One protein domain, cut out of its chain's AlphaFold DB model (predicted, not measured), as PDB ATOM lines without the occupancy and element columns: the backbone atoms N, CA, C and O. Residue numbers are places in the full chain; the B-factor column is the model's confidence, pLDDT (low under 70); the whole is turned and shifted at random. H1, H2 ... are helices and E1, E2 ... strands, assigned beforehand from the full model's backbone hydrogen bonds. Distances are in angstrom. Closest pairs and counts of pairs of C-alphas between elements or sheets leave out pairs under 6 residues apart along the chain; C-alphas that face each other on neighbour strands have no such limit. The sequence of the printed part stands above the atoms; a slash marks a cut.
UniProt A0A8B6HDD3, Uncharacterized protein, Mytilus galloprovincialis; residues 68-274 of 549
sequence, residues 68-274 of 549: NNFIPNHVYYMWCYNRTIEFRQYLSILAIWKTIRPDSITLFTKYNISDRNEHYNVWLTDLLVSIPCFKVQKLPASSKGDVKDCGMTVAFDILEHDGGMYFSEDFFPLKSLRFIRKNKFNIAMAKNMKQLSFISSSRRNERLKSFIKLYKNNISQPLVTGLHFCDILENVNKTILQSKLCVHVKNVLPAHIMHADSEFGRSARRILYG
ATOM      1  N   ASN A  68     226.916 162.985 126.940       87.31
ATOM      2  CA  ASN A  68     227.092 164.019 125.903       87.31
ATOM      3  C   ASN A  68     225.783 164.543 125.267       87.31
ATOM      4  O   ASN A  68     225.711 164.762 124.055       87.31
ATOM      5  N   ASN A  69     224.730 164.731 126.070       91.06
ATOM      6  CA  ASN A  69     223.475 165.322 125.607       91.06
ATOM      7  C   ASN A  69     223.479 166.841 125.814       91.06
ATOM      8  O   ASN A  69     223.617 167.315 126.938       91.06
ATOM      9  N   PHE A  70     223.269 167.604 124.742       92.88
ATOM     10  CA  PHE A  70     223.218 169.070 124.793       92.88
ATOM     11  C   PHE A  70     221.796 169.624 124.904       92.88
ATOM     12  O   PHE A  70     221.609 170.759 125.343       92.88
ATOM     13  N   ILE A  71     220.806 168.848 124.459       95.50
ATOM     14  CA  ILE A  71     219.406 169.271 124.419       95.50
ATOM     15  C   ILE A  71     218.671 168.713 125.645       95.50
ATOM     16  O   ILE A  71     218.686 167.487 125.850       95.50
ATOM     17  N   PRO A  72     218.022 169.584 126.446       95.75
ATOM     18  CA  PRO A  72     217.112 169.171 127.512       95.75
ATOM     19  C   PRO A  72     216.063 168.177 127.005       95.75
ATOM     20  O   PRO A  72     215.542 168.330 125.902       95.75
ATOM     21  N   ASN A  73     215.733 167.154 127.795       95.31
ATOM     22  CA  ASN A  73     214.818 166.088 127.376       95.31
ATOM     23  C   ASN A  73     213.339 166.483 127.544       95.31
ATOM     24  O   ASN A  73     212.530 165.724 128.075       95.31
ATOM     25  N   HIS A  74     212.998 167.698 127.120       97.00
ATOM     26  CA  HIS A  74     211.656 168.260 127.201       97.00
ATOM     27  C   HIS A  74     211.089 168.415 125.799       97.00
ATOM     28  O   HIS A  74     211.763 168.930 124.901       97.00
ATOM     29  N   VAL A  75     209.857 167.953 125.621       98.12
ATOM     30  CA  VAL A  75     209.127 168.035 124.361       98.12
ATOM     31  C   VAL A  75     207.968 169.011 124.501       98.12
ATOM     32  O   VAL A  75     207.203 168.967 125.467       98.12
ATOM     33  N   TYR A  76     207.816 169.862 123.496       97.69
ATOM     34  CA  TYR A  76     206.784 170.879 123.421       97.69
ATOM     35  C   TYR A  76     205.953 170.710 122.153       97.69
ATOM     36  O   TYR A  76     206.489 170.544 121.056       97.69
ATOM     37  N   TYR A  77     204.641 170.817 122.315       97.12
ATOM     38  CA  TYR A  77     203.668 170.948 121.240       97.12
ATOM     39  C   TYR A  77     202.884 172.243 121.441       97.12
ATOM     40  O   TYR A  77     202.648 172.660 122.577       97.12
ATOM     41  N   MET A  78     202.465 172.870 120.347       94.56
ATOM     42  CA  MET A  78     201.556 174.019 120.360       94.56
ATOM     43  C   MET A  78     200.216 173.569 119.797       94.56
ATOM     44  O   MET A  78     200.206 172.844 118.815       94.56
ATOM     45  N   TRP A  79     199.111 173.996 120.402       94.38
ATOM     46  CA  TRP A  79     197.757 173.724 119.928       94.38
ATOM     47  C   TRP A  79     196.904 174.986 119.998       94.38
ATOM     48  O   TRP A  79     196.422 175.416 121.053       94.38
ATOM     49  N   CYS A  80     196.717 175.605 118.840       91.56
ATOM     50  CA  CYS A  80     196.094 176.922 118.731       91.56
ATOM     51  C   CYS A  80     194.641 176.875 118.266       91.56
ATOM     52  O   CYS A  80     194.075 177.919 117.944       91.56
ATOM     53  N   TYR A  81     194.037 175.689 118.230       91.38
ATOM     54  CA  TYR A  81     192.709 175.463 117.672       91.38
ATOM     55  C   TYR A  81     191.658 175.286 118.766       91.38
ATOM     56  O   TYR A  81     191.927 174.703 119.815       91.38
ATOM     57  N   ASN A  82     190.438 175.755 118.501       92.06
ATOM     58  CA  ASN A  82     189.285 175.532 119.373       92.06
ATOM     59  C   ASN A  82     188.575 174.211 119.021       92.06
ATOM     60  O   ASN A  82     187.401 174.203 118.662       92.06
ATOM     61  N   ARG A  83     189.328 173.109 119.031       92.50
ATOM     62  CA  ARG A  83     188.846 171.735 118.811       92.50
ATOM     63  C   ARG A  83     189.721 170.752 119.589       92.50
ATOM     64  O   ARG A  83     190.836 171.113 119.975       92.50
ATOM     65  N   THR A  84     189.227 169.536 119.808       93.25
ATOM     66  CA  THR A  84     190.032 168.456 120.398       93.25
ATOM     67  C   THR A  84     191.084 167.919 119.418       93.25
ATOM     68  O   THR A  84     191.071 168.266 118.235       93.25
ATOM     69  N   ILE A  85     191.989 167.071 119.907       94.75
ATOM     70  CA  ILE A  85     192.998 166.394 119.092       94.75
ATOM     71  C   ILE A  85     192.393 165.199 118.342       94.75
ATOM     72  O   ILE A  85     191.569 164.452 118.872       94.75
ATOM     73  N   GLU A  86     192.828 164.997 117.103       95.12
ATOM     74  CA  GLU A  86     192.434 163.859 116.276       95.12
ATOM     75  C   GLU A  86     193.489 162.742 116.381       95.12
ATOM     76  O   GLU A  86     194.593 162.926 116.907       95.12
ATOM     77  N   PHE A  87     193.176 161.570 115.824       95.69
ATOM     78  CA  PHE A  87     194.051 160.398 115.915       95.69
ATOM     79  C   PHE A  87     195.473 160.640 115.370       95.69
ATOM     80  O   PHE A  87     196.439 160.090 115.895       95.69
ATOM     81  N   ARG A  88     195.646 161.495 114.353       95.50
ATOM     82  CA  ARG A  88     196.984 161.807 113.820       95.50
ATOM     83  C   ARG A  88     197.883 162.520 114.840       95.50
ATOM     84  O   ARG A  88     199.067 162.205 114.919       95.50
ATOM     85  N   GLN A  89     197.322 163.420 115.653       97.12
ATOM     86  CA  GLN A  89     198.078 164.106 116.706       97.12
ATOM     87  C   GLN A  89     198.364 163.179 117.879       97.12
ATOM     88  O   GLN A  89     199.470 163.187 118.416       97.12
ATOM     89  N   TYR A  90     197.393 162.335 118.231       97.38
ATOM     90  CA  TYR A  90     197.604 161.253 119.185       97.38
ATOM     91  C   TYR A  90     198.782 160.366 118.772       97.38
ATOM     92  O   TYR A  90     199.703 160.153 119.558       97.38
ATOM     93  N   LEU A  91     198.802 159.924 117.513       97.44
ATOM     94  CA  LEU A  91     199.867 159.090 116.968       97.44
ATOM     95  C   LEU A  91     201.228 159.802 116.982       97.44
ATOM     96  O   LEU A  91     202.228 159.171 117.316       97.44
ATOM     97  N   SER A  92     201.273 161.098 116.661       97.50
ATOM     98  CA  SER A  92     202.487 161.926 116.742       97.50
ATOM     99  C   SER A  92     203.059 161.961 118.161       97.50
ATOM    100  O   SER A  92     204.217 161.593 118.377       97.50
ATOM    101  N   ILE A  93     202.233 162.325 119.147       98.06
ATOM    102  CA  ILE A  93     202.651 162.429 120.552       98.06
ATOM    103  C   ILE A  93     203.078 161.057 121.087       98.06
ATOM    104  O   ILE A  93     204.132 160.940 121.718       98.06
ATOM    105  N   LEU A  94     202.310 160.006 120.785       97.31
ATOM    106  CA  LEU A  94     202.627 158.636 121.182       97.31
ATOM    107  C   LEU A  94     203.951 158.160 120.566       97.31
ATOM    108  O   LEU A  94     204.773 157.547 121.253       97.31
ATOM    109  N   ALA A  95     204.194 158.472 119.291       97.19
ATOM    110  CA  ALA A  95     205.434 158.118 118.615       97.19
ATOM    111  C   ALA A  95     206.637 158.837 119.230       97.19
ATOM    112  O   ALA A  95     207.662 158.200 119.477       97.19
ATOM    113  N   ILE A  96     206.524 160.131 119.537       97.25
ATOM    114  CA  ILE A  96     207.592 160.875 120.214       97.25
ATOM    115  C   ILE A  96     207.854 160.323 121.614       97.25
ATOM    116  O   ILE A  96     209.013 160.105 121.974       97.25
ATOM    117  N   TRP A  97     206.812 160.013 122.382       96.12
ATOM    118  CA  TRP A  97     206.975 159.409 123.700       96.12
ATOM    119  C   TRP A  97     207.740 158.082 123.640       96.12
ATOM    120  O   TRP A  97     208.719 157.903 124.367       96.12
ATOM    121  N   LYS A  98     207.359 157.179 122.730       94.94
ATOM    122  CA  LYS A  98     207.980 155.849 122.619       94.94
ATOM    123  C   LYS A  98     209.369 155.855 121.967       94.94
ATOM    124  O   LYS A  98     210.174 154.968 122.253       94.94
ATOM    125  N   THR A  99     209.675 156.836 121.115       93.62
ATOM    126  CA  THR A  99     210.971 156.919 120.406       93.62
ATOM    127  C   THR A  99     212.007 157.783 121.121       93.62
ATOM    128  O   THR A  99     213.176 157.404 121.174       93.62
ATOM    129  N   ILE A 100     211.608 158.926 121.684       93.06
ATOM    130  CA  ILE A 100     212.518 159.854 122.379       93.06
ATOM    131  C   ILE A 100     212.593 159.546 123.873       93.06
ATOM    132  O   ILE A 100     213.652 159.726 124.471       93.06
ATOM    133  N   ARG A 101     211.493 159.066 124.471       92.69
ATOM    134  CA  ARG A 101     211.345 158.866 125.923       92.69
ATOM    135  C   ARG A 101     211.682 160.149 126.708       92.69
ATOM    136  O   ARG A 101     212.630 160.162 127.494       92.69
ATOM    137  N   PRO A 102     210.951 161.251 126.450       94.88
ATOM    138  CA  PRO A 102     211.203 162.532 127.093       94.88
ATOM    139  C   PRO A 102     210.841 162.520 128.583       94.88
ATOM    140  O   PRO A 102     209.928 161.809 129.006       94.88
ATOM    141  N   ASP A 103     211.511 163.378 129.351       95.62
ATOM    142  CA  ASP A 103     211.236 163.582 130.779       95.62
ATOM    143  C   ASP A 103     209.907 164.329 130.970       95.62
ATOM    144  O   ASP A 103     209.235 164.178 131.988       95.62
ATOM    145  N   SER A 104     209.512 165.141 129.982       97.75
ATOM    146  CA  SER A 104     208.215 165.815 129.945       97.75
ATOM    147  C   SER A 104     207.727 166.067 128.521       97.75
ATOM    148  O   SER A 104     208.515 166.358 127.616       97.75
ATOM    149  N   ILE A 105     206.408 165.997 128.336       98.44
ATOM    150  CA  ILE A 105     205.714 166.424 127.120       98.44
ATOM    151  C   ILE A 105     204.674 167.467 127.523       98.44
ATOM    152  O   ILE A 105     203.762 167.176 128.293       98.44
ATOM    153  N   THR A 106     204.803 168.687 127.010       97.94
ATOM    154  CA  THR A 106     203.848 169.770 127.283       97.94
ATOM    155  C   THR A 106     203.120 170.166 126.007       97.94
ATOM    156  O   THR A 106     203.743 170.652 125.063       97.94
ATOM    157  N   LEU A 107     201.800 169.989 125.997       97.25
ATOM    158  CA  LEU A 107     200.909 170.538 124.982       97.25
ATOM    159  C   LEU A 107     200.426 171.913 125.445       97.25
ATOM    160  O   LEU A 107     199.592 172.015 126.347       97.25
ATOM    161  N   PHE A 108     200.954 172.972 124.843       95.56
ATOM    162  CA  PHE A 108     200.511 174.330 125.124       95.56
ATOM    163  C   PHE A 108     199.259 174.664 124.329       95.56
ATOM    164  O   PHE A 108     199.265 174.550 123.104       95.56
ATOM    165  N   THR A 109     198.196 175.104 125.000       94.12
ATOM    166  CA  THR A 109     196.910 175.371 124.347       94.12
ATOM    167  C   THR A 109     196.507 176.837 124.437       94.12
ATOM    168  O   THR A 109     196.697 177.502 125.458       94.12
ATOM    169  N   LYS A 110     195.892 177.348 123.364       90.50
ATOM    170  CA  LYS A 110     195.190 178.645 123.400       90.50
ATOM    171  C   LYS A 110     193.829 178.532 124.091       90.50
ATOM    172  O   LYS A 110     193.439 179.404 124.866       90.50
ATOM    173  N   TYR A 111     193.108 177.451 123.806       90.25
ATOM    174  CA  TYR A 111     191.749 177.207 124.284       90.25
ATOM    175  C   TYR A 111     191.728 176.133 125.376       90.25
ATOM    176  O   TYR A 111     192.661 175.337 125.508       90.25
ATOM    177  N   ASN A 112     190.648 176.110 126.160       90.06
ATOM    178  CA  ASN A 112     190.357 174.976 127.033       90.06
ATOM    179  C   ASN A 112     189.821 173.850 126.148       90.06
ATOM    180  O   ASN A 112     188.677 173.915 125.708       90.06
ATOM    181  N   ILE A 113     190.657 172.858 125.860       92.44
ATOM    182  CA  ILE A 113     190.271 171.699 125.053       92.44
ATOM    183  C   ILE A 113     189.806 170.556 125.958       92.44
ATOM    184  O   ILE A 113     190.334 170.361 127.052       92.44
ATOM    185  N   SER A 114     188.789 169.831 125.507       90.88
ATOM    186  CA  SER A 114     188.208 168.668 126.176       90.88
ATOM    187  C   SER A 114     187.565 167.785 125.116       90.88
ATOM    188  O   SER A 114     186.977 168.302 124.167       90.88
ATOM    189  N   ASP A 115     187.650 166.474 125.293       90.31
ATOM    190  CA  ASP A 115     187.012 165.459 124.454       90.31
ATOM    191  C   ASP A 115     185.908 164.688 125.190       90.31
ATOM    192  O   ASP A 115     185.387 163.703 124.678       90.31
ATOM    193  N   ARG A 116     185.492 165.145 126.379       84.06
ATOM    194  CA  ARG A 116     184.468 164.452 127.184       84.06
ATOM    195  C   ARG A 116     183.141 164.234 126.451       84.06
ATOM    196  O   ARG A 116     182.439 163.276 126.755       84.06
ATOM    197  N   ASN A 117     182.810 165.118 125.511       84.62
ATOM    198  CA  ASN A 117     181.582 165.052 124.715       84.62
ATOM    199  C   ASN A 117     181.805 164.432 123.327       84.62
ATOM    200  O   ASN A 117     180.853 164.256 122.576       84.62
ATOM    201  N   GLU A 118     183.047 164.118 122.965       89.88
ATOM    202  CA  GLU A 118     183.366 163.481 121.690       89.88
ATOM    203  C   GLU A 118     183.032 161.997 121.774       89.88
ATOM    204  O   GLU A 118     183.224 161.370 122.814       89.88
ATOM    205  N   HIS A 119     182.536 161.405 120.692       91.06
ATOM    206  CA  HIS A 119     182.309 159.959 120.657       91.06
ATOM    207  C   HIS A 119     183.576 159.234 120.192       91.06
ATOM    208  O   HIS A 119     184.071 158.335 120.867       91.06
ATOM    209  N   TYR A 120     184.152 159.669 119.066       93.81
ATOM    210  CA  TYR A 120     185.321 159.013 118.481       93.81
ATOM    211  C   TYR A 120     186.661 159.621 118.917       93.81
ATOM    212  O   TYR A 120     187.601 158.885 119.220       93.81
ATOM    213  N   ASN A 121     186.790 160.951 118.944       93.44
ATOM    214  CA  ASN A 121     188.069 161.635 119.183       93.44
ATOM    215  C   ASN A 121     188.366 161.851 120.676       93.44
ATOM    216  O   ASN A 121     188.659 162.965 121.102       93.44
ATOM    217  N   VAL A 122     188.334 160.768 121.456       93.12
ATOM    218  CA  VAL A 122     188.649 160.741 122.903       93.12
ATOM    219  C   VAL A 122     190.156 160.653 123.202       93.12
ATOM    220  O   VAL A 122     190.597 160.216 124.266       93.12
ATOM    221  N   TRP A 123     190.976 161.046 122.228       95.12
ATOM    222  CA  TRP A 123     192.409 160.796 122.252       95.12
ATOM    223  C   TRP A 123     193.175 161.693 123.227       95.12
ATOM    224  O   TRP A 123     194.287 161.345 123.625       95.12
ATOM    225  N   LEU A 124     192.626 162.849 123.616       96.19
ATOM    226  CA  LEU A 124     193.267 163.715 124.609       96.19
ATOM    227  C   LEU A 124     193.214 163.055 125.984       96.19
ATOM    228  O   LEU A 124     194.227 163.020 126.687       96.19
ATOM    229  N   THR A 125     192.055 162.506 126.336       94.75
ATOM    230  CA  THR A 125     191.873 161.701 127.543       94.75
ATOM    231  C   THR A 125     192.802 160.487 127.520       94.75
ATOM    232  O   THR A 125     193.499 160.248 128.507       94.75
ATOM    233  N   ASP A 126     192.921 159.789 126.385       94.00
ATOM    234  CA  ASP A 126     193.851 158.659 126.261       94.00
ATOM    235  C   ASP A 126     195.312 159.062 126.512       94.00
ATOM    236  O   ASP A 126     196.020 158.343 127.218       94.00
ATOM    237  N   LEU A 127     195.781 160.208 125.998       96.44
ATOM    238  CA  LEU A 127     197.145 160.690 126.275       96.44
ATOM    239  C   LEU A 127     197.356 161.004 127.757       96.44
ATOM    240  O   LEU A 127     198.390 160.634 128.312       96.44
ATOM    241  N   LEU A 128     196.389 161.674 128.390       95.81
ATOM    242  CA  LEU A 128     196.459 162.062 129.803       95.81
ATOM    243  C   LEU A 128     196.525 160.850 130.738       95.81
ATOM    244  O   LEU A 128     197.189 160.914 131.768       95.81
ATOM    245  N   VAL A 129     195.856 159.755 130.379       93.56
ATOM    246  CA  VAL A 129     195.851 158.519 131.174       93.56
ATOM    247  C   VAL A 129     197.039 157.615 130.826       93.56
ATOM    248  O   VAL A 129     197.556 156.921 131.699       93.56
ATOM    249  N   SER A 130     197.496 157.617 129.570       92.25
ATOM    250  CA  SER A 130     198.510 156.663 129.091       92.25
ATOM    251  C   SER A 130     199.951 157.151 129.232       92.25
ATOM    252  O   SER A 130     200.854 156.321 129.323       92.25
ATOM    253  N   ILE A 131     200.198 158.467 129.220       96.06
ATOM    254  CA  ILE A 131     201.551 159.042 129.216       96.06
ATOM    255  C   ILE A 131     201.809 159.791 130.533       96.06
ATOM    256  O   ILE A 131     201.359 160.927 130.686       96.06
ATOM    257  N   PRO A 132     202.613 159.235 131.462       95.56
ATOM    258  CA  PRO A 132     202.804 159.824 132.793       95.56
ATOM    259  C   PRO A 132     203.391 161.241 132.790       95.56
ATOM    260  O   PRO A 132     203.137 162.027 133.698       95.56
ATOM    261  N   CYS A 133     204.204 161.567 131.781       95.94
ATOM    262  CA  CYS A 133     204.882 162.856 131.670       95.94
ATOM    263  C   CYS A 133     204.169 163.850 130.735       95.94
ATOM    264  O   CYS A 133     204.724 164.916 130.445       95.94
ATOM    265  N   PHE A 134     202.967 163.515 130.247       98.19
ATOM    266  CA  PHE A 134     202.174 164.379 129.377       98.19
ATOM    267  C   PHE A 134     201.313 165.343 130.191       98.19
ATOM    268  O   PHE A 134     200.585 164.942 131.096       98.19
ATOM    269  N   LYS A 135     201.365 166.630 129.842       97.06
ATOM    270  CA  LYS A 135     200.517 167.659 130.448       97.06
ATOM    271  C   LYS A 135     199.996 168.649 129.419       97.06
ATOM    272  O   LYS A 135     200.687 169.011 128.466       97.06
ATOM    273  N   VAL A 136     198.790 169.145 129.676       96.62
ATOM    274  CA  VAL A 136     198.174 170.241 128.929       96.62
ATOM    275  C   VAL A 136     198.354 171.524 129.727       96.62
ATOM    276  O   VAL A 136     197.989 171.580 130.901       96.62
ATOM    277  N   GLN A 137     198.919 172.555 129.107       94.50
ATOM    278  CA  GLN A 137     199.153 173.843 129.752       94.50
ATOM    279  C   GLN A 137     198.543 174.972 128.928       94.50
ATOM    280  O   GLN A 137     198.956 175.237 127.803       94.50
ATOM    281  N   LYS A 138     197.575 175.683 129.506       91.50
ATOM    282  CA  LYS A 138     196.993 176.854 128.853       91.50
ATOM    283  C   LYS A 138     198.000 178.005 128.830       91.50
ATOM    284  O   LYS A 138     198.635 178.292 129.848       91.50
ATOM    285  N   LEU A 139     198.125 178.677 127.689       88.56
ATOM    286  CA  LEU A 139     198.931 179.889 127.577       88.56
ATOM    287  C   LEU A 139     198.290 181.044 128.374       88.56
ATOM    288  O   LEU A 139     197.062 181.185 128.360       88.56
ATOM    289  N   PRO A 140     199.089 181.869 129.079       75.19
ATOM    290  CA  PRO A 140     198.568 182.997 129.842       75.19
ATOM    291  C   PRO A 140     197.886 184.019 128.923       75.19
ATOM    292  O   PRO A 140     198.361 184.311 127.826       75.19
ATOM    293  N   ALA A 141     196.761 184.576 129.381       64.50
ATOM    294  CA  ALA A 141     196.103 185.683 128.692       64.50
ATOM    295  C   ALA A 141     196.988 186.935 128.776       64.50
ATOM    296  O   ALA A 141     197.538 187.231 129.838       64.50
ATOM    297  N   SER A 142     197.142 187.675 127.674       56.31
ATOM    298  CA  SER A 142     197.885 188.935 127.729       56.31
ATOM    299  C   SER A 142     197.077 190.000 128.477       56.31
ATOM    300  O   SER A 142     195.845 190.007 128.453       56.31
ATOM    301  N   SER A 143     197.773 190.958 129.085       43.78
ATOM    302  CA  SER A 143     197.203 192.113 129.788       43.78
ATOM    303  C   SER A 143     196.394 193.077 128.898       43.78
ATOM    304  O   SER A 143     195.840 194.042 129.413       43.78
ATOM    305  N   LYS A 144     196.283 192.822 127.583       45.81
ATOM    306  CA  LYS A 144     195.454 193.589 126.632       45.81
ATOM    307  C   LYS A 144     194.224 192.830 126.110       45.81
ATOM    308  O   LYS A 144     193.626 193.263 125.135       45.81
ATOM    309  N   GLY A 145     193.840 191.705 126.716       43.09
ATOM    310  CA  GLY A 145     192.630 190.955 126.337       43.09
ATOM    311  C   GLY A 145     192.766 190.099 125.069       43.09
ATOM    312  O   GLY A 145     192.090 189.080 124.959       43.09
ATOM    313  N   ASP A 146     193.706 190.417 124.178       45.91
ATOM    314  CA  ASP A 146     194.094 189.557 123.060       45.91
ATOM    315  C   ASP A 146     195.266 188.653 123.450       45.91
ATOM    316  O   ASP A 146     196.333 189.126 123.846       45.91
ATOM    317  N   VAL A 147     195.106 187.334 123.324       52.50
ATOM    318  CA  VAL A 147     196.227 186.385 123.418       52.50
ATOM    319  C   VAL A 147     197.184 186.689 122.265       52.50
ATOM    320  O   VAL A 147     196.938 186.255 121.138       52.50
ATOM    321  N   LYS A 148     198.264 187.435 122.522       51.47
ATOM    322  CA  LYS A 148     199.370 187.516 121.569       51.47
ATOM    323  C   LYS A 148     199.958 186.111 121.396       51.47
ATOM    324  O   LYS A 148     200.465 185.520 122.342       51.47
ATOM    325  N   ASP A 149     199.845 185.624 120.165       67.88
ATOM    326  CA  ASP A 149     200.744 184.677 119.507       67.88
ATOM    327  C   ASP A 149     200.785 183.228 120.021       67.88
ATOM    328  O   ASP A 149     201.852 182.683 120.269       67.88
ATOM    329  N   CYS A 150     199.653 182.515 120.061       78.56
ATOM    330  CA  CYS A 150     199.749 181.047 120.009       78.56
ATOM    331  C   CYS A 150     200.383 180.620 118.674       78.56
ATOM    332  O   CYS A 150     199.936 181.060 117.613       78.56
ATOM    333  N   GLY A 151     201.394 179.750 118.719       83.19
ATOM    334  CA  GLY A 151     202.021 179.178 117.530       83.19
ATOM    335  C   GLY A 151     203.540 179.126 117.639       83.19
ATOM    336  O   GLY A 151     204.104 179.017 118.728       83.19
ATOM    337  N   MET A 152     204.211 179.207 116.490       83.75
ATOM    338  CA  MET A 152     205.658 178.995 116.401       83.75
ATOM    339  C   MET A 152     206.487 180.015 117.180       83.75
ATOM    340  O   MET A 152     207.520 179.651 117.733       83.75
ATOM    341  N   THR A 153     206.042 181.270 117.255       84.62
ATOM    342  CA  THR A 153     206.768 182.324 117.975       84.62
ATOM    343  C   THR A 153     206.923 181.980 119.456       84.62
ATOM    344  O   THR A 153     208.034 182.022 119.970       84.62
ATOM    345  N   VAL A 154     205.849 181.527 120.108       88.06
ATOM    346  CA  VAL A 154     205.899 181.086 121.511       88.06
ATOM    347  C   VAL A 154     206.761 179.839 121.677       88.06
ATOM    348  O   VAL A 154     207.542 179.760 122.622       88.06
ATOM    349  N   ALA A 155     206.684 178.880 120.748       89.88
ATOM    350  CA  ALA A 155     207.567 177.714 120.782       89.88
ATOM    351  C   ALA A 155     209.051 178.117 120.716       89.88
ATOM    352  O   ALA A 155     209.877 177.534 121.417       89.88
ATOM    353  N   PHE A 156     209.400 179.124 119.913       91.19
ATOM    354  CA  PHE A 156     210.765 179.638 119.837       91.19
ATOM    355  C   PHE A 156     211.215 180.328 121.122       91.19
ATOM    356  O   PHE A 156     212.329 180.061 121.567       91.19
ATOM    357  N   ASP A 157     210.358 181.146 121.734       90.06
ATOM    358  CA  ASP A 157     210.674 181.828 122.992       90.06
ATOM    359  C   ASP A 157     210.932 180.806 124.120       90.06
ATOM    360  O   ASP A 157     211.909 180.924 124.866       90.06
ATOM    361  N   ILE A 158     210.122 179.740 124.186       92.31
ATOM    362  CA  ILE A 158     210.329 178.618 125.118       92.31
ATOM    363  C   ILE A 158     211.674 177.936 124.847       92.31
ATOM    364  O   ILE A 158     212.462 177.735 125.767       92.31
ATOM    365  N   LEU A 159     211.977 177.602 123.589       94.38
ATOM    366  CA  LEU A 159     213.231 176.928 123.238       94.38
ATOM    367  C   LEU A 159     214.473 177.796 123.480       94.38
ATOM    368  O   LEU A 159     215.533 177.259 123.802       94.38
ATOM    369  N   GLU A 160     214.374 179.115 123.329       93.31
ATOM    370  CA  GLU A 160     215.479 180.029 123.617       93.31
ATOM    371  C   GLU A 160     215.804 180.056 125.116       93.31
ATOM    372  O   GLU A 160     216.981 179.977 125.497       93.31
ATOM    373  N   HIS A 161     214.767 180.116 125.955       92.88
ATOM    374  CA  HIS A 161     214.895 180.174 127.408       92.88
ATOM    375  C   HIS A 161     215.241 178.809 128.025       92.88
ATOM    376  O   HIS A 161     216.263 178.667 128.705       92.88
ATOM    377  N   ASP A 162     214.425 177.791 127.748       94.12
ATOM    378  CA  ASP A 162     214.465 176.487 128.416       94.12
ATOM    379  C   ASP A 162     215.292 175.441 127.667       94.12
ATOM    380  O   ASP A 162     215.787 174.492 128.289       94.12
ATOM    381  N   GLY A 163     215.522 175.635 126.362       96.19
ATOM    382  CA  GLY A 163     215.999 174.581 125.466       96.19
ATOM    383  C   GLY A 163     214.951 173.478 125.298       96.19
ATOM    384  O   GLY A 163     213.855 173.566 125.830       96.19
ATOM    385  N   GLY A 164     215.283 172.418 124.566       97.19
ATOM    386  CA  GLY A 164     214.411 171.253 124.388       97.19
ATOM    387  C   GLY A 164     214.056 171.001 122.930       97.19
ATOM    388  O   GLY A 164     214.844 171.301 122.027       97.19
ATOM    389  N   MET A 165     212.891 170.400 122.702       97.62
ATOM    390  CA  MET A 165     212.456 169.914 121.394       97.62
ATOM    391  C   MET A 165     211.006 170.316 121.127       97.62
ATOM    392  O   MET A 165     210.122 170.024 121.922       97.62
ATOM    393  N   TYR A 166     210.751 170.945 119.989       97.06
ATOM    394  CA  TYR A 166     209.409 171.184 119.472       97.06
ATOM    395  C   TYR A 166     209.154 170.285 118.266       97.06
ATOM    396  O   TYR A 166     209.989 170.230 117.358       97.06
ATOM    397  N   PHE A 167     207.987 169.645 118.227       96.50
ATOM    398  CA  PHE A 167     207.510 168.870 117.083       96.50
ATOM    399  C   PHE A 167     206.192 169.442 116.574       96.50
ATOM    400  O   PHE A 167     205.351 169.895 117.350       96.50
ATOM    401  N   SER A 168     205.994 169.402 115.258       94.31
ATOM    402  CA  SER A 168     204.689 169.691 114.678       94.31
ATOM    403  C   SER A 168     203.677 168.615 115.058       94.31
ATOM    404  O   SER A 168     204.009 167.434 115.151       94.31
ATOM    405  N   GLU A 169     202.422 169.024 115.182       93.00
ATOM    406  CA  GLU A 169     201.287 168.187 115.582       93.00
ATOM    407  C   GLU A 169     201.148 166.898 114.752       93.00
ATOM    408  O   GLU A 169     200.839 165.850 115.305       93.00
ATOM    409  N   ASP A 170     201.469 166.945 113.456       93.25
ATOM    410  CA  ASP A 170     201.308 165.823 112.518       93.25
ATOM    411  C   ASP A 170     202.620 165.059 112.235       93.25
ATOM    412  O   ASP A 170     202.701 164.270 111.288       93.25
ATOM    413  N   PHE A 171     203.670 165.310 113.024       95.94
ATOM    414  CA  PHE A 171     204.981 164.681 112.856       95.94
ATOM    415  C   PHE A 171     204.955 163.193 113.223       95.94
ATOM    416  O   PHE A 171     204.528 162.818 114.310       95.94
ATOM    417  N   PHE A 172     205.525 162.346 112.372       96.69
ATOM    418  CA  PHE A 172     205.758 160.942 112.690       96.69
ATOM    419  C   PHE A 172     207.198 160.522 112.346       96.69
ATOM    420  O   PHE A 172     207.619 160.676 111.191       96.69
ATOM    421  N   PRO A 173     207.973 159.981 113.305       95.50
ATOM    422  CA  PRO A 173     209.312 159.467 113.043       95.50
ATOM    423  C   PRO A 173     209.260 158.101 112.345       95.50
ATOM    424  O   PRO A 173     208.614 157.174 112.826       95.50
ATOM    425  N   LEU A 174     209.996 157.949 111.242       93.19
ATOM    426  CA  LEU A 174     210.240 156.642 110.608       93.19
ATOM    427  C   LEU A 174     211.522 155.981 111.128       93.19
ATOM    428  O   LEU A 174     211.721 154.780 110.978       93.19
ATOM    429  N   LYS A 175     212.404 156.767 111.752       88.88
ATOM    430  CA  LYS A 175     213.684 156.314 112.300       88.88
ATOM    431  C   LYS A 175     213.888 156.834 113.710       88.88
ATOM    432  O   LYS A 175     213.249 157.794 114.135       88.88
ATOM    433  N   SER A 176     214.837 156.216 114.410       87.75
ATOM    434  CA  SER A 176     215.221 156.652 115.747       87.75
ATOM    435  C   SER A 176     215.733 158.095 115.739       87.75
ATOM    436  O   SER A 176     216.568 158.475 114.916       87.75
ATOM    437  N   LEU A 177     215.252 158.892 116.693       90.88
ATOM    438  CA  LEU A 177     215.575 160.316 116.824       90.88
ATOM    439  C   LEU A 177     216.669 160.605 117.864       90.88
ATOM    440  O   LEU A 177     216.892 161.757 118.229       90.88
ATOM    441  N   ARG A 178     217.398 159.588 118.334       85.38
ATOM    442  CA  ARG A 178     218.405 159.735 119.408       85.38
ATOM    443  C   ARG A 178     219.506 160.741 119.109       85.38
ATOM    444  O   ARG A 178     220.029 161.375 120.023       85.38
ATOM    445  N   PHE A 179     219.851 160.907 117.832       88.06
ATOM    446  CA  PHE A 179     220.870 161.865 117.416       88.06
ATOM    447  C   PHE A 179     220.497 163.311 117.778       88.06
ATOM    448  O   PHE A 179     221.400 164.121 117.975       88.06
ATOM    449  N   ILE A 180     219.198 163.631 117.921       91.75
ATOM    450  CA  ILE A 180     218.718 164.988 118.217       91.75
ATOM    451  C   ILE A 180     219.426 165.538 119.456       91.75
ATOM    452  O   ILE A 180     219.969 166.640 119.419       91.75
ATOM    453  N   ARG A 181     219.523 164.752 120.531       93.06
ATOM    454  CA  ARG A 181     220.117 165.222 121.791       93.06
ATOM    455  C   ARG A 181     221.641 165.343 121.756       93.06
ATOM    456  O   ARG A 181     222.201 166.036 122.605       93.06
ATOM    457  N   LYS A 182     222.307 164.727 120.772       91.62
ATOM    458  CA  LYS A 182     223.772 164.756 120.605       91.62
ATOM    459  C   LYS A 182     224.279 166.003 119.879       91.62
ATOM    460  O   LYS A 182     225.473 166.275 119.903       91.62
ATOM    461  N   ASN A 183     223.385 166.785 119.279       91.25
ATOM    462  CA  ASN A 183     223.719 168.050 118.631       91.25
ATOM    463  C   ASN A 183     223.145 169.219 119.430       91.25
ATOM    464  O   ASN A 183     222.075 169.113 120.010       91.25
ATOM    465  N   LYS A 184     223.820 170.373 119.428       92.75
ATOM    466  CA  LYS A 184     223.335 171.578 120.135       92.75
ATOM    467  C   LYS A 184     222.113 172.231 119.476       92.75
ATOM    468  O   LYS A 184     221.443 173.036 120.115       92.75
ATOM    469  N   PHE A 185     221.870 171.937 118.200       93.56
ATOM    470  CA  PHE A 185     220.779 172.491 117.405       93.56
ATOM    471  C   PHE A 185     220.448 171.534 116.259       93.56
ATOM    472  O   PHE A 185     221.358 171.116 115.542       93.56
ATOM    473  N   ASN A 186     219.167 171.223 116.062       93.50
ATOM    474  CA  ASN A 186     218.687 170.467 114.904       93.50
ATOM    475  C   ASN A 186     217.382 171.075 114.403       93.50
ATOM    476  O   ASN A 186     216.581 171.577 115.196       93.50
ATOM    477  N   ILE A 187     217.144 170.959 113.102       92.00
ATOM    478  CA  ILE A 187     215.936 171.461 112.459       92.00
ATOM    479  C   ILE A 187     215.511 170.528 111.328       92.00
ATOM    480  O   ILE A 187     216.347 169.999 110.590       92.00
ATOM    481  N   ALA A 188     214.202 170.350 111.180       91.31
ATOM    482  CA  ALA A 188     213.614 169.669 110.043       91.31
ATOM    483  C   ALA A 188     212.404 170.417 109.502       91.31
ATOM    484  O   ALA A 188     211.593 170.946 110.262       91.31
ATOM    485  N   MET A 189     212.253 170.388 108.184       89.81
ATOM    486  CA  MET A 189     211.149 171.010 107.457       89.81
ATOM    487  C   MET A 189     210.368 169.954 106.677       89.81
ATOM    488  O   MET A 189     210.886 168.883 106.345       89.81
ATOM    489  N   ALA A 190     209.105 170.234 106.376       86.62
ATOM    490  CA  ALA A 190     208.356 169.448 105.408       86.62
ATOM    491  C   ALA A 190     208.982 169.626 104.017       86.62
ATOM    492  O   ALA A 190     209.540 170.679 103.708       86.62
ATOM    493  N   LYS A 191     208.853 168.624 103.141       83.00
ATOM    494  CA  LYS A 191     209.415 168.645 101.776       83.00
ATOM    495  C   LYS A 191     209.009 169.882 100.959       83.00
ATOM    496  O   LYS A 191     209.763 170.326 100.104       83.00
ATOM    497  N   ASN A 192     207.831 170.445 101.223       78.00
ATOM    498  CA  ASN A 192     207.346 171.659 100.562       78.00
ATOM    499  C   ASN A 192     207.976 172.959 101.104       78.00
ATOM    500  O   ASN A 192     207.650 174.025 100.594       78.00
ATOM    501  N   MET A 193     208.820 172.885 102.139       76.38
ATOM    502  CA  MET A 193     209.438 174.015 102.845       76.38
ATOM    503  C   MET A 193     208.448 175.026 103.442       76.38
ATOM    504  O   MET A 193     208.850 176.108 103.861       76.38
ATOM    505  N   LYS A 194     207.158 174.681 103.526       77.50
ATOM    506  CA  LYS A 194     206.104 175.561 104.059       77.50
ATOM    507  C   LYS A 194     205.838 175.347 105.544       77.50
ATOM    508  O   LYS A 194     205.204 176.184 106.174       77.50
ATOM    509  N   GLN A 195     206.286 174.224 106.093       83.38
ATOM    510  CA  GLN A 195     205.971 173.813 107.454       83.38
ATOM    511  C   GLN A 195     207.231 173.322 108.157       83.38
ATOM    512  O   GLN A 195     207.983 172.514 107.610       83.38
ATOM    513  N   LEU A 196     207.439 173.798 109.382       89.00
ATOM    514  CA  LEU A 196     208.452 173.259 110.277       89.00
ATOM    515  C   LEU A 196     207.978 171.901 110.800       89.00
ATOM    516  O   LEU A 196     206.876 171.801 111.332       89.00
ATOM    517  N   SER A 197     208.808 170.872 110.661       92.94
ATOM    518  CA  SER A 197     208.524 169.529 111.175       92.94
ATOM    519  C   SER A 197     208.955 169.393 112.629       92.94
ATOM    520  O   SER A 197     208.182 168.965 113.477       92.94
ATOM    521  N   PHE A 198     210.201 169.761 112.921       94.75
ATOM    522  CA  PHE A 198     210.695 169.844 114.288       94.75
ATOM    523  C   PHE A 198     211.851 170.835 114.380       94.75
ATOM    524  O   PHE A 198     212.557 171.095 113.402       94.75
ATOM    525  N   ILE A 199     212.065 171.362 115.576       95.00
ATOM    526  CA  ILE A 199     213.245 172.146 115.925       95.00
ATOM    527  C   ILE A 199     213.665 171.780 117.340       95.00
ATOM    528  O   ILE A 199     212.836 171.532 118.211       95.00
ATOM    529  N   SER A 200     214.965 171.711 117.575       95.94
ATOM    530  CA  SER A 200     215.510 171.374 118.883       95.94
ATOM    531  C   SER A 200     216.754 172.199 119.147       95.94
ATOM    532  O   SER A 200     217.531 172.462 118.225       95.94
ATOM    533  N   SER A 201     216.938 172.622 120.392       96.44
ATOM    534  CA  SER A 201     218.030 173.516 120.754       96.44
ATOM    535  C   SER A 201     218.471 173.331 122.199       96.44
ATOM    536  O   SER A 201     217.658 173.097 123.093       96.44
ATOM    537  N   SER A 202     219.766 173.511 122.448       95.88
ATOM    538  CA  SER A 202     220.266 173.826 123.785       95.88
ATOM    539  C   SER A 202     219.769 175.208 124.232       95.88
ATOM    540  O   SER A 202     219.418 176.051 123.400       95.88
ATOM    541  N   ARG A 203     219.801 175.473 125.540       93.88
ATOM    542  CA  ARG A 203     219.496 176.802 126.101       93.88
ATOM    543  C   ARG A 203     220.382 177.882 125.481       93.88
ATOM    544  O   ARG A 203     221.575 177.640 125.276       93.88
ATOM    545  N   ARG A 204     219.808 179.065 125.218       91.19
ATOM    546  CA  ARG A 204     220.517 180.271 124.742       91.19
ATOM    547  C   ARG A 204     221.415 180.029 123.516       91.19
ATOM    548  O   ARG A 204     222.528 180.540 123.443       91.19
ATOM    549  N   ASN A 205     220.963 179.216 122.561       92.44
ATOM    550  CA  ASN A 205     221.758 178.854 121.387       92.44
ATOM    551  C   ASN A 205     221.758 179.957 120.314       92.44
ATOM    552  O   ASN A 205     220.704 180.381 119.843       92.44
ATOM    553  N   GLU A 206     222.941 180.361 119.852       90.88
ATOM    554  CA  GLU A 206     223.083 181.425 118.847       90.88
ATOM    555  C   GLU A 206     222.508 181.049 117.467       90.88
ATOM    556  O   GLU A 206     221.965 181.907 116.765       90.88
ATOM    557  N   ARG A 207     222.536 179.764 117.077       89.88
ATOM    558  CA  ARG A 207     221.908 179.309 115.821       89.88
ATOM    559  C   ARG A 207     220.391 179.429 115.879       89.88
ATOM    560  O   ARG A 207     219.793 179.836 114.887       89.88
ATOM    561  N   LEU A 208     219.784 179.133 117.030       90.69
ATOM    562  CA  LEU A 208     218.350 179.332 117.237       90.69
ATOM    563  C   LEU A 208     217.989 180.818 117.130       90.69
ATOM    564  O   LEU A 208     217.101 181.155 116.353       90.69
ATOM    565  N   LYS A 209     218.715 181.716 117.808       89.75
ATOM    566  CA  LYS A 209     218.492 183.173 117.701       89.75
ATOM    567  C   LYS A 209     218.590 183.672 116.260       89.75
ATOM    568  O   LYS A 209     217.750 184.442 115.793       89.75
ATOM    569  N   SER A 210     219.603 183.188 115.541       87.44
ATOM    570  CA  SER A 210     219.829 183.518 114.133       87.44
ATOM    571  C   SER A 210     218.666 183.038 113.263       87.44
ATOM    572  O   SER A 210     218.146 183.799 112.449       87.44
ATOM    573  N   PHE A 211     218.198 181.808 113.486       86.25
ATOM    574  CA  PHE A 211     217.031 181.255 112.805       86.25
ATOM    575  C   PHE A 211     215.749 182.042 113.112       86.25
ATOM    576  O   PHE A 211     215.025 182.387 112.185       86.25
ATOM    577  N   ILE A 212     215.491 182.393 114.376       86.25
ATOM    578  CA  ILE A 212     214.316 183.182 114.784       86.25
ATOM    579  C   ILE A 212     214.304 184.540 114.075       86.25
ATOM    580  O   ILE A 212     213.263 184.958 113.565       86.25
ATOM    581  N   LYS A 213     215.455 185.222 113.999       85.19
ATOM    582  CA  LYS A 213     215.585 186.504 113.291       85.19
ATOM    583  C   LYS A 213     215.255 186.361 111.802       85.19
ATOM    584  O   LYS A 213     214.550 187.202 111.253       85.19
ATOM    585  N   LEU A 214     215.730 185.293 111.162       81.06
ATOM    586  CA  LEU A 214     215.434 185.008 109.755       81.06
ATOM    587  C   LEU A 214     213.957 184.666 109.533       81.06
ATOM    588  O   LEU A 214     213.345 185.198 108.610       81.06
ATOM    589  N   TYR A 215     213.382 183.835 110.406       79.56
ATOM    590  CA  TYR A 215     211.978 183.434 110.355       79.56
ATOM    591  C   TYR A 215     211.041 184.640 110.485       79.56
ATOM    592  O   TYR A 215     210.125 184.795 109.683       79.56
ATOM    593  N   LYS A 216     211.303 185.545 111.441       76.12
ATOM    594  CA  LYS A 216     210.510 186.774 111.637       76.12
ATOM    595  C   LYS A 216     210.601 187.748 110.453       76.12
ATOM    596  O   LYS A 216     209.665 188.505 110.227       76.12
ATOM    597  N   ASN A 217     211.691 187.709 109.687       73.06
ATOM    598  CA  ASN A 217     211.923 188.613 108.559       73.06
ATOM    599  C   ASN A 217     211.422 188.069 107.205       73.06
ATOM    600  O   ASN A 217     211.667 188.713 106.188       73.06
ATOM    601  N   ASN A 218     210.751 186.906 107.160       64.25
ATOM    602  CA  ASN A 218     210.277 186.255 105.922       64.25
ATOM    603  C   ASN A 218     211.358 186.111 104.830       64.25
ATOM    604  O   ASN A 218     211.052 186.098 103.637       64.25
ATOM    605  N   ILE A 219     212.635 186.005 105.215       52.72
ATOM    606  CA  ILE A 219     213.726 185.889 104.245       52.72
ATOM    607  C   ILE A 219     213.673 184.489 103.628       52.72
ATOM    608  O   ILE A 219     213.819 183.477 104.319       52.72
ATOM    609  N   SER A 220     213.451 184.448 102.314       46.84
ATOM    610  CA  SER A 220     213.412 183.242 101.493       46.84
ATOM    611  C   SER A 220     214.714 182.452 101.637       46.84
ATOM    612  O   SER A 220     215.725 182.802 101.042       46.84
ATOM    613  N   GLN A 221     214.624 181.352 102.384       53.44
ATOM    614  CA  GLN A 221     215.632 180.305 102.572       53.44
ATOM    615  C   GLN A 221     216.882 180.695 103.374       53.44
ATOM    616  O   GLN A 221     217.743 181.430 102.897       53.44
ATOM    617  N   PRO A 222     217.112 180.057 104.531       48.50
ATOM    618  CA  PRO A 222     218.462 179.841 104.993       48.50
ATOM    619  C   PRO A 222     218.980 178.512 104.447       48.50
ATOM    620  O   PRO A 222     218.359 177.461 104.622       48.50
ATOM    621  N   LEU A 223     220.178 178.552 103.866       49.06
ATOM    622  CA  LEU A 223     221.062 177.397 103.741       49.06
ATOM    623  C   LEU A 223     221.488 176.974 105.168       49.06
ATOM    624  O   LEU A 223     222.619 177.198 105.595       49.06
ATOM    625  N   VAL A 224     220.559 176.444 105.973       57.47
ATOM    626  CA  VAL A 224     220.907 175.857 107.271       57.47
ATOM    627  C   VAL A 224     221.606 174.541 106.971       57.47
ATOM    628  O   VAL A 224     220.981 173.562 106.565       57.47
ATOM    629  N   THR A 225     222.923 174.512 107.143       57.38
ATOM    630  CA  THR A 225     223.693 173.272 107.071       57.38
ATOM    631  C   THR A 225     223.170 172.289 108.126       57.38
ATOM    632  O   THR A 225     223.026 172.635 109.299       57.38
ATOM    633  N   GLY A 226     222.838 171.065 107.700       65.62
ATOM    634  CA  GLY A 226     222.234 170.043 108.568       65.62
ATOM    635  C   GLY A 226     220.700 170.065 108.648       65.62
ATOM    636  O   GLY A 226     220.142 169.511 109.591       65.62
ATOM    637  N   LEU A 227     220.008 170.693 107.689       79.56
ATOM    638  CA  LEU A 227     218.547 170.636 107.585       79.56
ATOM    639  C   LEU A 227     218.057 169.230 107.196       79.56
ATOM    640  O   LEU A 227     218.462 168.680 106.171       79.56
ATOM    641  N   HIS A 228     217.133 168.674 107.980       85.81
ATOM    642  CA  HIS A 228     216.434 167.436 107.635       85.81
ATOM    643  C   HIS A 228     215.108 167.717 106.913       85.81
ATOM    644  O   HIS A 228     214.475 168.755 107.115       85.81
ATOM    645  N   PHE A 229     214.644 166.757 106.111       88.06
ATOM    646  CA  PHE A 229     213.370 166.855 105.397       88.06
ATOM    647  C   PHE A 229     212.438 165.703 105.769       88.06
ATOM    648  O   PHE A 229     212.846 164.538 105.731       88.06
ATOM    649  N   CYS A 230     211.182 166.034 106.070       89.94
ATOM    650  CA  CYS A 230     210.100 165.069 106.240       89.94
ATOM    651  C   CYS A 230     209.206 165.057 104.997       89.94
ATOM    652  O   CYS A 230     208.834 166.115 104.480       89.94
ATOM    653  N   ASP A 231     208.835 163.869 104.527       91.12
ATOM    654  CA  ASP A 231     207.873 163.739 103.428       91.12
ATOM    655  C   ASP A 231     206.434 163.982 103.931       91.12
ATOM    656  O   ASP A 231     206.186 164.111 105.128       91.12
ATOM    657  N   ILE A 232     205.471 164.083 103.012       89.00
ATOM    658  CA  ILE A 232     204.048 164.250 103.339       89.00
ATOM    659  C   ILE A 232     203.307 162.971 102.950       89.00
ATOM    660  O   ILE A 232     203.345 162.543 101.786       89.00
ATOM    661  N   LEU A 233     202.633 162.379 103.933       88.94
ATOM    662  CA  LEU A 233     201.867 161.153 103.800       88.94
ATOM    663  C   LEU A 233     200.375 161.469 103.665       88.94
ATOM    664  O   LEU A 233     199.721 161.920 104.605       88.94
ATOM    665  N   GLU A 234     199.848 161.218 102.471       85.06
ATOM    666  CA  GLU A 234     198.431 161.427 102.150       85.06
ATOM    667  C   GLU A 234     197.597 160.159 102.355       85.06
ATOM    668  O   GLU A 234     196.429 160.253 102.714       85.06
ATOM    669  N   ASN A 235     198.207 158.983 102.172       84.56
ATOM    670  CA  ASN A 235     197.596 157.671 102.371       84.56
ATOM    671  C   ASN A 235     198.637 156.717 102.972       84.56
ATOM    672  O   ASN A 235     199.781 156.696 102.520       84.56
ATOM    673  N   VAL A 236     198.226 155.906 103.947       85.38
ATOM    674  CA  VAL A 236     199.050 154.897 104.626       85.38
ATOM    675  C   VAL A 236     199.751 153.911 103.689       85.38
ATOM    676  O   VAL A 236     200.828 153.453 104.041       85.38
ATOM    677  N   ASN A 237     199.207 153.605 102.510       83.56
ATOM    678  CA  ASN A 237     199.789 152.642 101.563       83.56
ATOM    679  C   ASN A 237     200.815 153.261 100.604       83.56
ATOM    680  O   ASN A 237     201.392 152.561  99.777       83.56
ATOM    681  N   LYS A 238     201.056 154.572 100.689       80.31
ATOM    682  CA  LYS A 238     202.034 155.247  99.834       80.31
ATOM    683  C   LYS A 238     203.442 154.731 100.132       80.31
ATOM    684  O   LYS A 238     203.910 154.810 101.268       80.31
ATOM    685  N   THR A 239     204.141 154.271  99.098       76.31
ATOM    686  CA  THR A 239     205.550 153.887  99.201       76.31
ATOM    687  C   THR A 239     206.392 155.108  99.553       76.31
ATOM    688  O   THR A 239     206.400 156.109  98.832       76.31
ATOM    689  N   ILE A 240     207.104 155.025 100.672       73.25
ATOM    690  CA  ILE A 240     208.088 156.016 101.103       73.25
ATOM    691  C   ILE A 240     209.469 155.378 100.958       73.25
ATOM    692  O   ILE A 240     209.633 154.171 101.125       73.25
ATOM    693  N   LEU A 241     210.464 156.184 100.589       65.00
ATOM    694  CA  LEU A 241     211.847 155.725 100.534       65.00
ATOM    695  C   LEU A 241     212.336 155.397 101.952       65.00
ATOM    696  O   LEU A 241     212.344 156.285 102.805       65.00
ATOM    697  N   GLN A 242     212.881 154.193 102.146       62.47
ATOM    698  CA  GLN A 242     213.462 153.701 103.414       62.47
ATOM    699  C   GLN A 242     214.547 154.611 104.023       62.47
ATOM    700  O   GLN A 242     214.984 154.452 105.164       62.47
ATOM    701  N   SER A 243     215.062 155.582 103.265       68.75
ATOM    702  CA  SER A 243     216.061 156.535 103.743       68.75
ATOM    703  C   SER A 243     215.470 157.684 104.570       68.75
ATOM    704  O   SER A 243     216.231 158.337 105.290       68.75
ATOM    705  N   LYS A 244     214.151 157.918 104.535       84.38
ATOM    706  CA  LYS A 244     213.514 159.095 105.146       84.38
ATOM    707  C   LYS A 244     213.512 159.046 106.671       84.38
ATOM    708  O   LYS A 244     213.383 157.998 107.287       84.38
ATOM    709  N   LEU A 245     213.671 160.220 107.279       89.56
ATOM    710  CA  LEU A 245     213.697 160.374 108.733       89.56
ATOM    711  C   LEU A 245     212.285 160.358 109.340       89.56
ATOM    712  O   LEU A 245     212.076 159.837 110.434       89.56
ATOM    713  N   CYS A 246     211.330 160.978 108.647       93.69
ATOM    714  CA  CYS A 246     210.036 161.366 109.194       93.69
ATOM    715  C   CYS A 246     209.021 161.668 108.090       93.69
ATOM    716  O   CYS A 246     209.388 161.938 106.940       93.69
ATOM    717  N   VAL A 247     207.745 161.690 108.475       94.56
ATOM    718  CA  VAL A 247     206.618 162.091 107.626       94.56
ATOM    719  C   VAL A 247     205.645 162.997 108.374       94.56
ATOM    720  O   VAL A 247     205.552 162.935 109.595       94.56
ATOM    721  N   HIS A 248     204.909 163.819 107.629       93.50
ATOM    722  CA  HIS A 248     203.705 164.507 108.101       93.50
ATOM    723  C   HIS A 248     202.473 163.704 107.713       93.50
ATOM    724  O   HIS A 248     202.268 163.446 106.523       93.50
ATOM    725  N   VAL A 249     201.662 163.313 108.689       92.75
ATOM    726  CA  VAL A 249     200.506 162.436 108.474       92.75
ATOM    727  C   VAL A 249     199.228 163.265 108.401       92.75
ATOM    728  O   VAL A 249     198.904 163.952 109.356       92.75
ATOM    729  N   LYS A 250     198.479 163.199 107.292       88.31
ATOM    730  CA  LYS A 250     197.245 163.998 107.126       88.31
ATOM    731  C   LYS A 250     195.970 163.287 107.580       88.31
ATOM    732  O   LYS A 250     195.262 163.783 108.447       88.31
ATOM    733  N   ASN A 251     195.668 162.139 106.977       87.06
ATOM    734  CA  ASN A 251     194.425 161.405 107.201       87.06
ATOM    735  C   ASN A 251     194.766 159.959 107.547       87.06
ATOM    736  O   ASN A 251     195.122 159.164 106.677       87.06
ATOM    737  N   VAL A 252     194.692 159.626 108.831       92.88
ATOM    738  CA  VAL A 252     194.982 158.283 109.326       92.88
ATOM    739  C   VAL A 252     194.015 157.938 110.448       92.88
ATOM    740  O   VAL A 252     193.602 158.817 111.199       92.88
ATOM    741  N   LEU A 253     193.658 156.660 110.530       94.12
ATOM    742  CA  LEU A 253     192.827 156.044 111.564       94.12
ATOM    743  C   LEU A 253     193.489 154.706 111.938       94.12
ATOM    744  O   LEU A 253     194.253 154.183 111.114       94.12
ATOM    745  N   PRO A 254     193.224 154.137 113.127       95.25
ATOM    746  CA  PRO A 254     193.750 152.828 113.512       95.25
ATOM    747  C   PRO A 254     193.485 151.755 112.450       95.25
ATOM    748  O   PRO A 254     194.422 151.083 112.018       95.25
ATOM    749  N   ALA A 255     192.255 151.685 111.928       92.69
ATOM    750  CA  ALA A 255     191.864 150.744 110.874       92.69
ATOM    751  C   ALA A 255     192.747 150.822 109.610       92.69
ATOM    752  O   ALA A 255     193.071 149.800 109.006       92.69
ATOM    753  N   HIS A 256     193.219 152.017 109.234       93.69
ATOM    754  CA  HIS A 256     194.139 152.179 108.103       93.69
ATOM    755  C   HIS A 256     195.526 151.576 108.390       93.69
ATOM    756  O   HIS A 256     196.231 151.171 107.472       93.69
ATOM    757  N   ILE A 257     195.950 151.520 109.656       95.69
ATOM    758  CA  ILE A 257     197.288 151.069 110.059       95.69
ATOM    759  C   ILE A 257     197.351 149.546 110.233       95.69
ATOM    760  O   ILE A 257     198.392 148.957 109.933       95.69
ATOM    761  N   MET A 258     196.268 148.897 110.676       95.25
ATOM    762  CA  MET A 258     196.238 147.463 111.029       95.25
ATOM    763  C   MET A 258     196.823 146.545 109.943       95.25
ATOM    764  O   MET A 258     197.573 145.618 110.257       95.25
ATOM    765  N   HIS A 259     196.557 146.847 108.668       93.31
ATOM    766  CA  HIS A 259     196.967 146.007 107.536       93.31
ATOM    767  C   HIS A 259     197.852 146.720 106.495       93.31
ATOM    768  O   HIS A 259     198.207 146.122 105.484       93.31
ATOM    769  N   ALA A 260     198.277 147.969 106.722       92.69
ATOM    770  CA  ALA A 260     199.123 148.694 105.762       92.69
ATOM    771  C   ALA A 260     200.538 148.089 105.632       92.69
ATOM    772  O   ALA A 260     201.286 148.036 106.605       92.69
ATOM    773  N   ASP A 261     200.977 147.690 104.439       89.44
ATOM    774  CA  ASP A 261     202.327 147.111 104.246       89.44
ATOM    775  C   ASP A 261     203.444 148.162 104.034       89.44
ATOM    776  O   ASP A 261     204.608 147.851 103.786       89.44
ATOM    777  N   SER A 262     203.134 149.451 104.163       91.56
ATOM    778  CA  SER A 262     204.153 150.497 104.039       91.56
ATOM    779  C   SER A 262     205.109 150.540 105.240       91.56
ATOM    780  O   SER A 262     204.796 150.087 106.343       91.56
ATOM    781  N   GLU A 263     206.272 151.174 105.056       90.75
ATOM    782  CA  GLU A 263     207.216 151.473 106.145       90.75
ATOM    783  C   GLU A 263     206.560 152.289 107.272       90.75
ATOM    784  O   GLU A 263     206.785 152.019 108.456       90.75
ATOM    785  N   PHE A 264     205.696 153.244 106.906       94.00
ATOM    786  CA  PHE A 264     204.869 153.965 107.866       94.00
ATOM    787  C   PHE A 264     203.940 153.009 108.614       94.00
ATOM    788  O   PHE A 264     203.916 153.050 109.837       94.00
ATOM    789  N   GLY A 265     203.222 152.125 107.913       94.94
ATOM    790  CA  GLY A 265     202.317 151.148 108.523       94.94
ATOM    791  C   GLY A 265     203.030 150.254 109.536       94.94
ATOM    792  O   GLY A 265     202.576 150.131 110.671       94.94
ATOM    793  N   ARG A 266     204.199 149.711 109.174       94.12
ATOM    794  CA  ARG A 266     205.040 148.899 110.076       94.12
ATOM    795  C   ARG A 266     205.482 149.686 111.308       94.12
ATOM    796  O   ARG A 266     205.357 149.204 112.432       94.12
ATOM    797  N   SER A 267     205.964 150.911 111.109       94.19
ATOM    798  CA  SER A 267     206.416 151.777 112.203       94.19
ATOM    799  C   SER A 267     205.259 152.195 113.112       94.19
ATOM    800  O   SER A 267     205.383 152.149 114.333       94.19
ATOM    801  N   ALA A 268     204.113 152.558 112.539       96.19
ATOM    802  CA  ALA A 268     202.927 152.975 113.272       96.19
ATOM    803  C   ALA A 268     202.311 151.818 114.064       96.19
ATOM    804  O   ALA A 268     201.973 152.017 115.229       96.19
ATOM    805  N   ARG A 269     202.250 150.597 113.510       96.62
ATOM    806  CA  ARG A 269     201.838 149.406 114.275       96.62
ATOM    807  C   ARG A 269     202.794 149.098 115.417       96.62
ATOM    808  O   ARG A 269     202.332 148.850 116.524       96.62
ATOM    809  N   ARG A 270     204.111 149.212 115.200       95.25
ATOM    810  CA  ARG A 270     205.096 149.062 116.282       95.25
ATOM    811  C   ARG A 270     204.799 150.039 117.422       95.25
ATOM    812  O   ARG A 270     204.803 149.638 118.579       95.25
ATOM    813  N   ILE A 271     204.505 151.301 117.101       95.56
ATOM    814  CA  ILE A 271     204.171 152.333 118.092       95.56
ATOM    815  C   ILE A 271     202.820 152.065 118.773       95.56
ATOM    816  O   ILE A 271     202.738 152.190 119.992       95.56
ATOM    817  N   LEU A 272     201.774 151.694 118.036       95.25
ATOM    818  CA  LEU A 272     200.421 151.519 118.581       95.25
ATOM    819  C   LEU A 272     200.245 150.188 119.317       95.25
ATOM    820  O   LEU A 272     199.839 150.178 120.474       95.25
ATOM    821  N   TYR A 273     200.605 149.090 118.658       94.38
ATOM    822  CA  TYR A 273     200.317 147.714 119.070       94.38
ATOM    823  C   TYR A 273     201.549 146.969 119.598       94.38
ATOM    824  O   TYR A 273     201.462 145.807 119.973       94.38
ATOM    825  N   GLY A 274     202.727 147.602 119.598       93.06
ATOM    826  CA  GLY A 274     203.964 146.966 120.059       93.06
ATOM    827  C   GLY A 274     204.585 145.981 119.060       93.06
ATOM    828  O   GLY A 274     205.640 145.424 119.348       93.06
TER     829      GLY A 274
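This is residues 68 to 274 of the 549 residues of an uncharacterized protein of Mytilus galloprovincialis (UniProt A0A8B6HDD3). One large sheet of nine strands folds back on itself and curls round helix H1, with the larger leaf E3 E2 E1 E4 E7 E6 facing the smaller leaf E9 E5 and E8 as the hinge. H3 and H5 cover the opposite face of the larger leaf, while H2 packs on H1, as does H7, nearly at right angles, with small H6 next to H7. The printed part has 207 residues with seven named helices and nine named strands, in the order E1 H1 E2 H2 E3 H3 E4 E5 H4 E6 E7 H5 E8 E9 H6 H7; the class is mixed, helices and strands. The sheet, order E3 E2 E1 E4 E7 E6 E8 E9 E5, is mixed, and the whole is compact, with a radius of gyration of the C-alphas of 16.9 A and spans of 45 by 41 by 34 A.

Start at E1, residues 74 to 79, parallel to its neighbours E2, residues 104 to 109, with N 77 and O 106 2.9 A apart, and E4, residues 164 to 167, with N 76 and O 165 at 2.8 A. Edge strand E3, residues 134 to 138, is parallel to E2, N 107 and O 135 at 2.9 A. E7, residues 196 to 201, is antiparallel to E4, N 166 and O 199 at 2.8 A, and forms a hairpin with E6, residues 185 to 190, N 188 and O 198 at 2.9 A. E8, residues 227 to 233, is staggered and parallel to both neighbours: E6, N 230 and O 189 at 2.9 A, and E9, residues 246 to 249, N 233 and O 248 at 2.8 A. E5, residues 171 to 173, the other edge strand, is antiparallel to E9, N 172 and O 247 at 2.8 A. H1, residues 87 to 100, is on the sheet; its closest C-alphas to E5 are Ser 92 and Phe 172, 5.3 A. H2, residues 123 to 130, touches H1 at a shallow tilt of 29 degrees, the same way, closest C-alphas Tyr 90 and Trp 123, 6.1 A. E1, H1, E2 and E2, H2, E3 are strand-helix-strand units, two parallel neighbour strands with a helix between, each crossover right-handed. H3, residues 152 to 162, is on the opposite face from H1, 8.4 A over the sheet in height; E3, H3, E4 is a split, right-handed unit with E2 and E1 between its strands. H5, residues 206 to 216, on the same face as H3, only just touches it, with 3 pairs of C-alphas within 8 A, the closest Glu 160 and Leu 208, 7.0 A. H7, residues 263 to 273, touches H1 about perpendicular, 84 degrees, closest C-alphas Ala 95 and Ile 271, 5.9 A. H6, residues 254 to 258, touches H7, closest C-alphas Ile 257 and Gly 265, 5.3 A. H4, residues 178 to 182, only grazes the sheet. Each O i to N i+4 pair is within hydrogen-bond range in H1, H2, H3, H5, H6 and H7; H4 has 0 of 1, but 2 of 2 O i to N i+3 pairs.

Find C-alpha 74 at (211.656, 168.260, 127.201), where E1 begins, and C-alpha 273 at (200.317, 147.714, 119.070), where H7 ends. H1 and E8 each span 19.6 A.

The C-alphas of Lys 144 and Asp 261, the two farthest apart, are 52.0 A apart. The printed part has no cut; E2 to H2, E3 to H3 and E8 to E9 are long links. Confidence is under 70 at residues 141 to 149, 218 to 226 and 241 to 243.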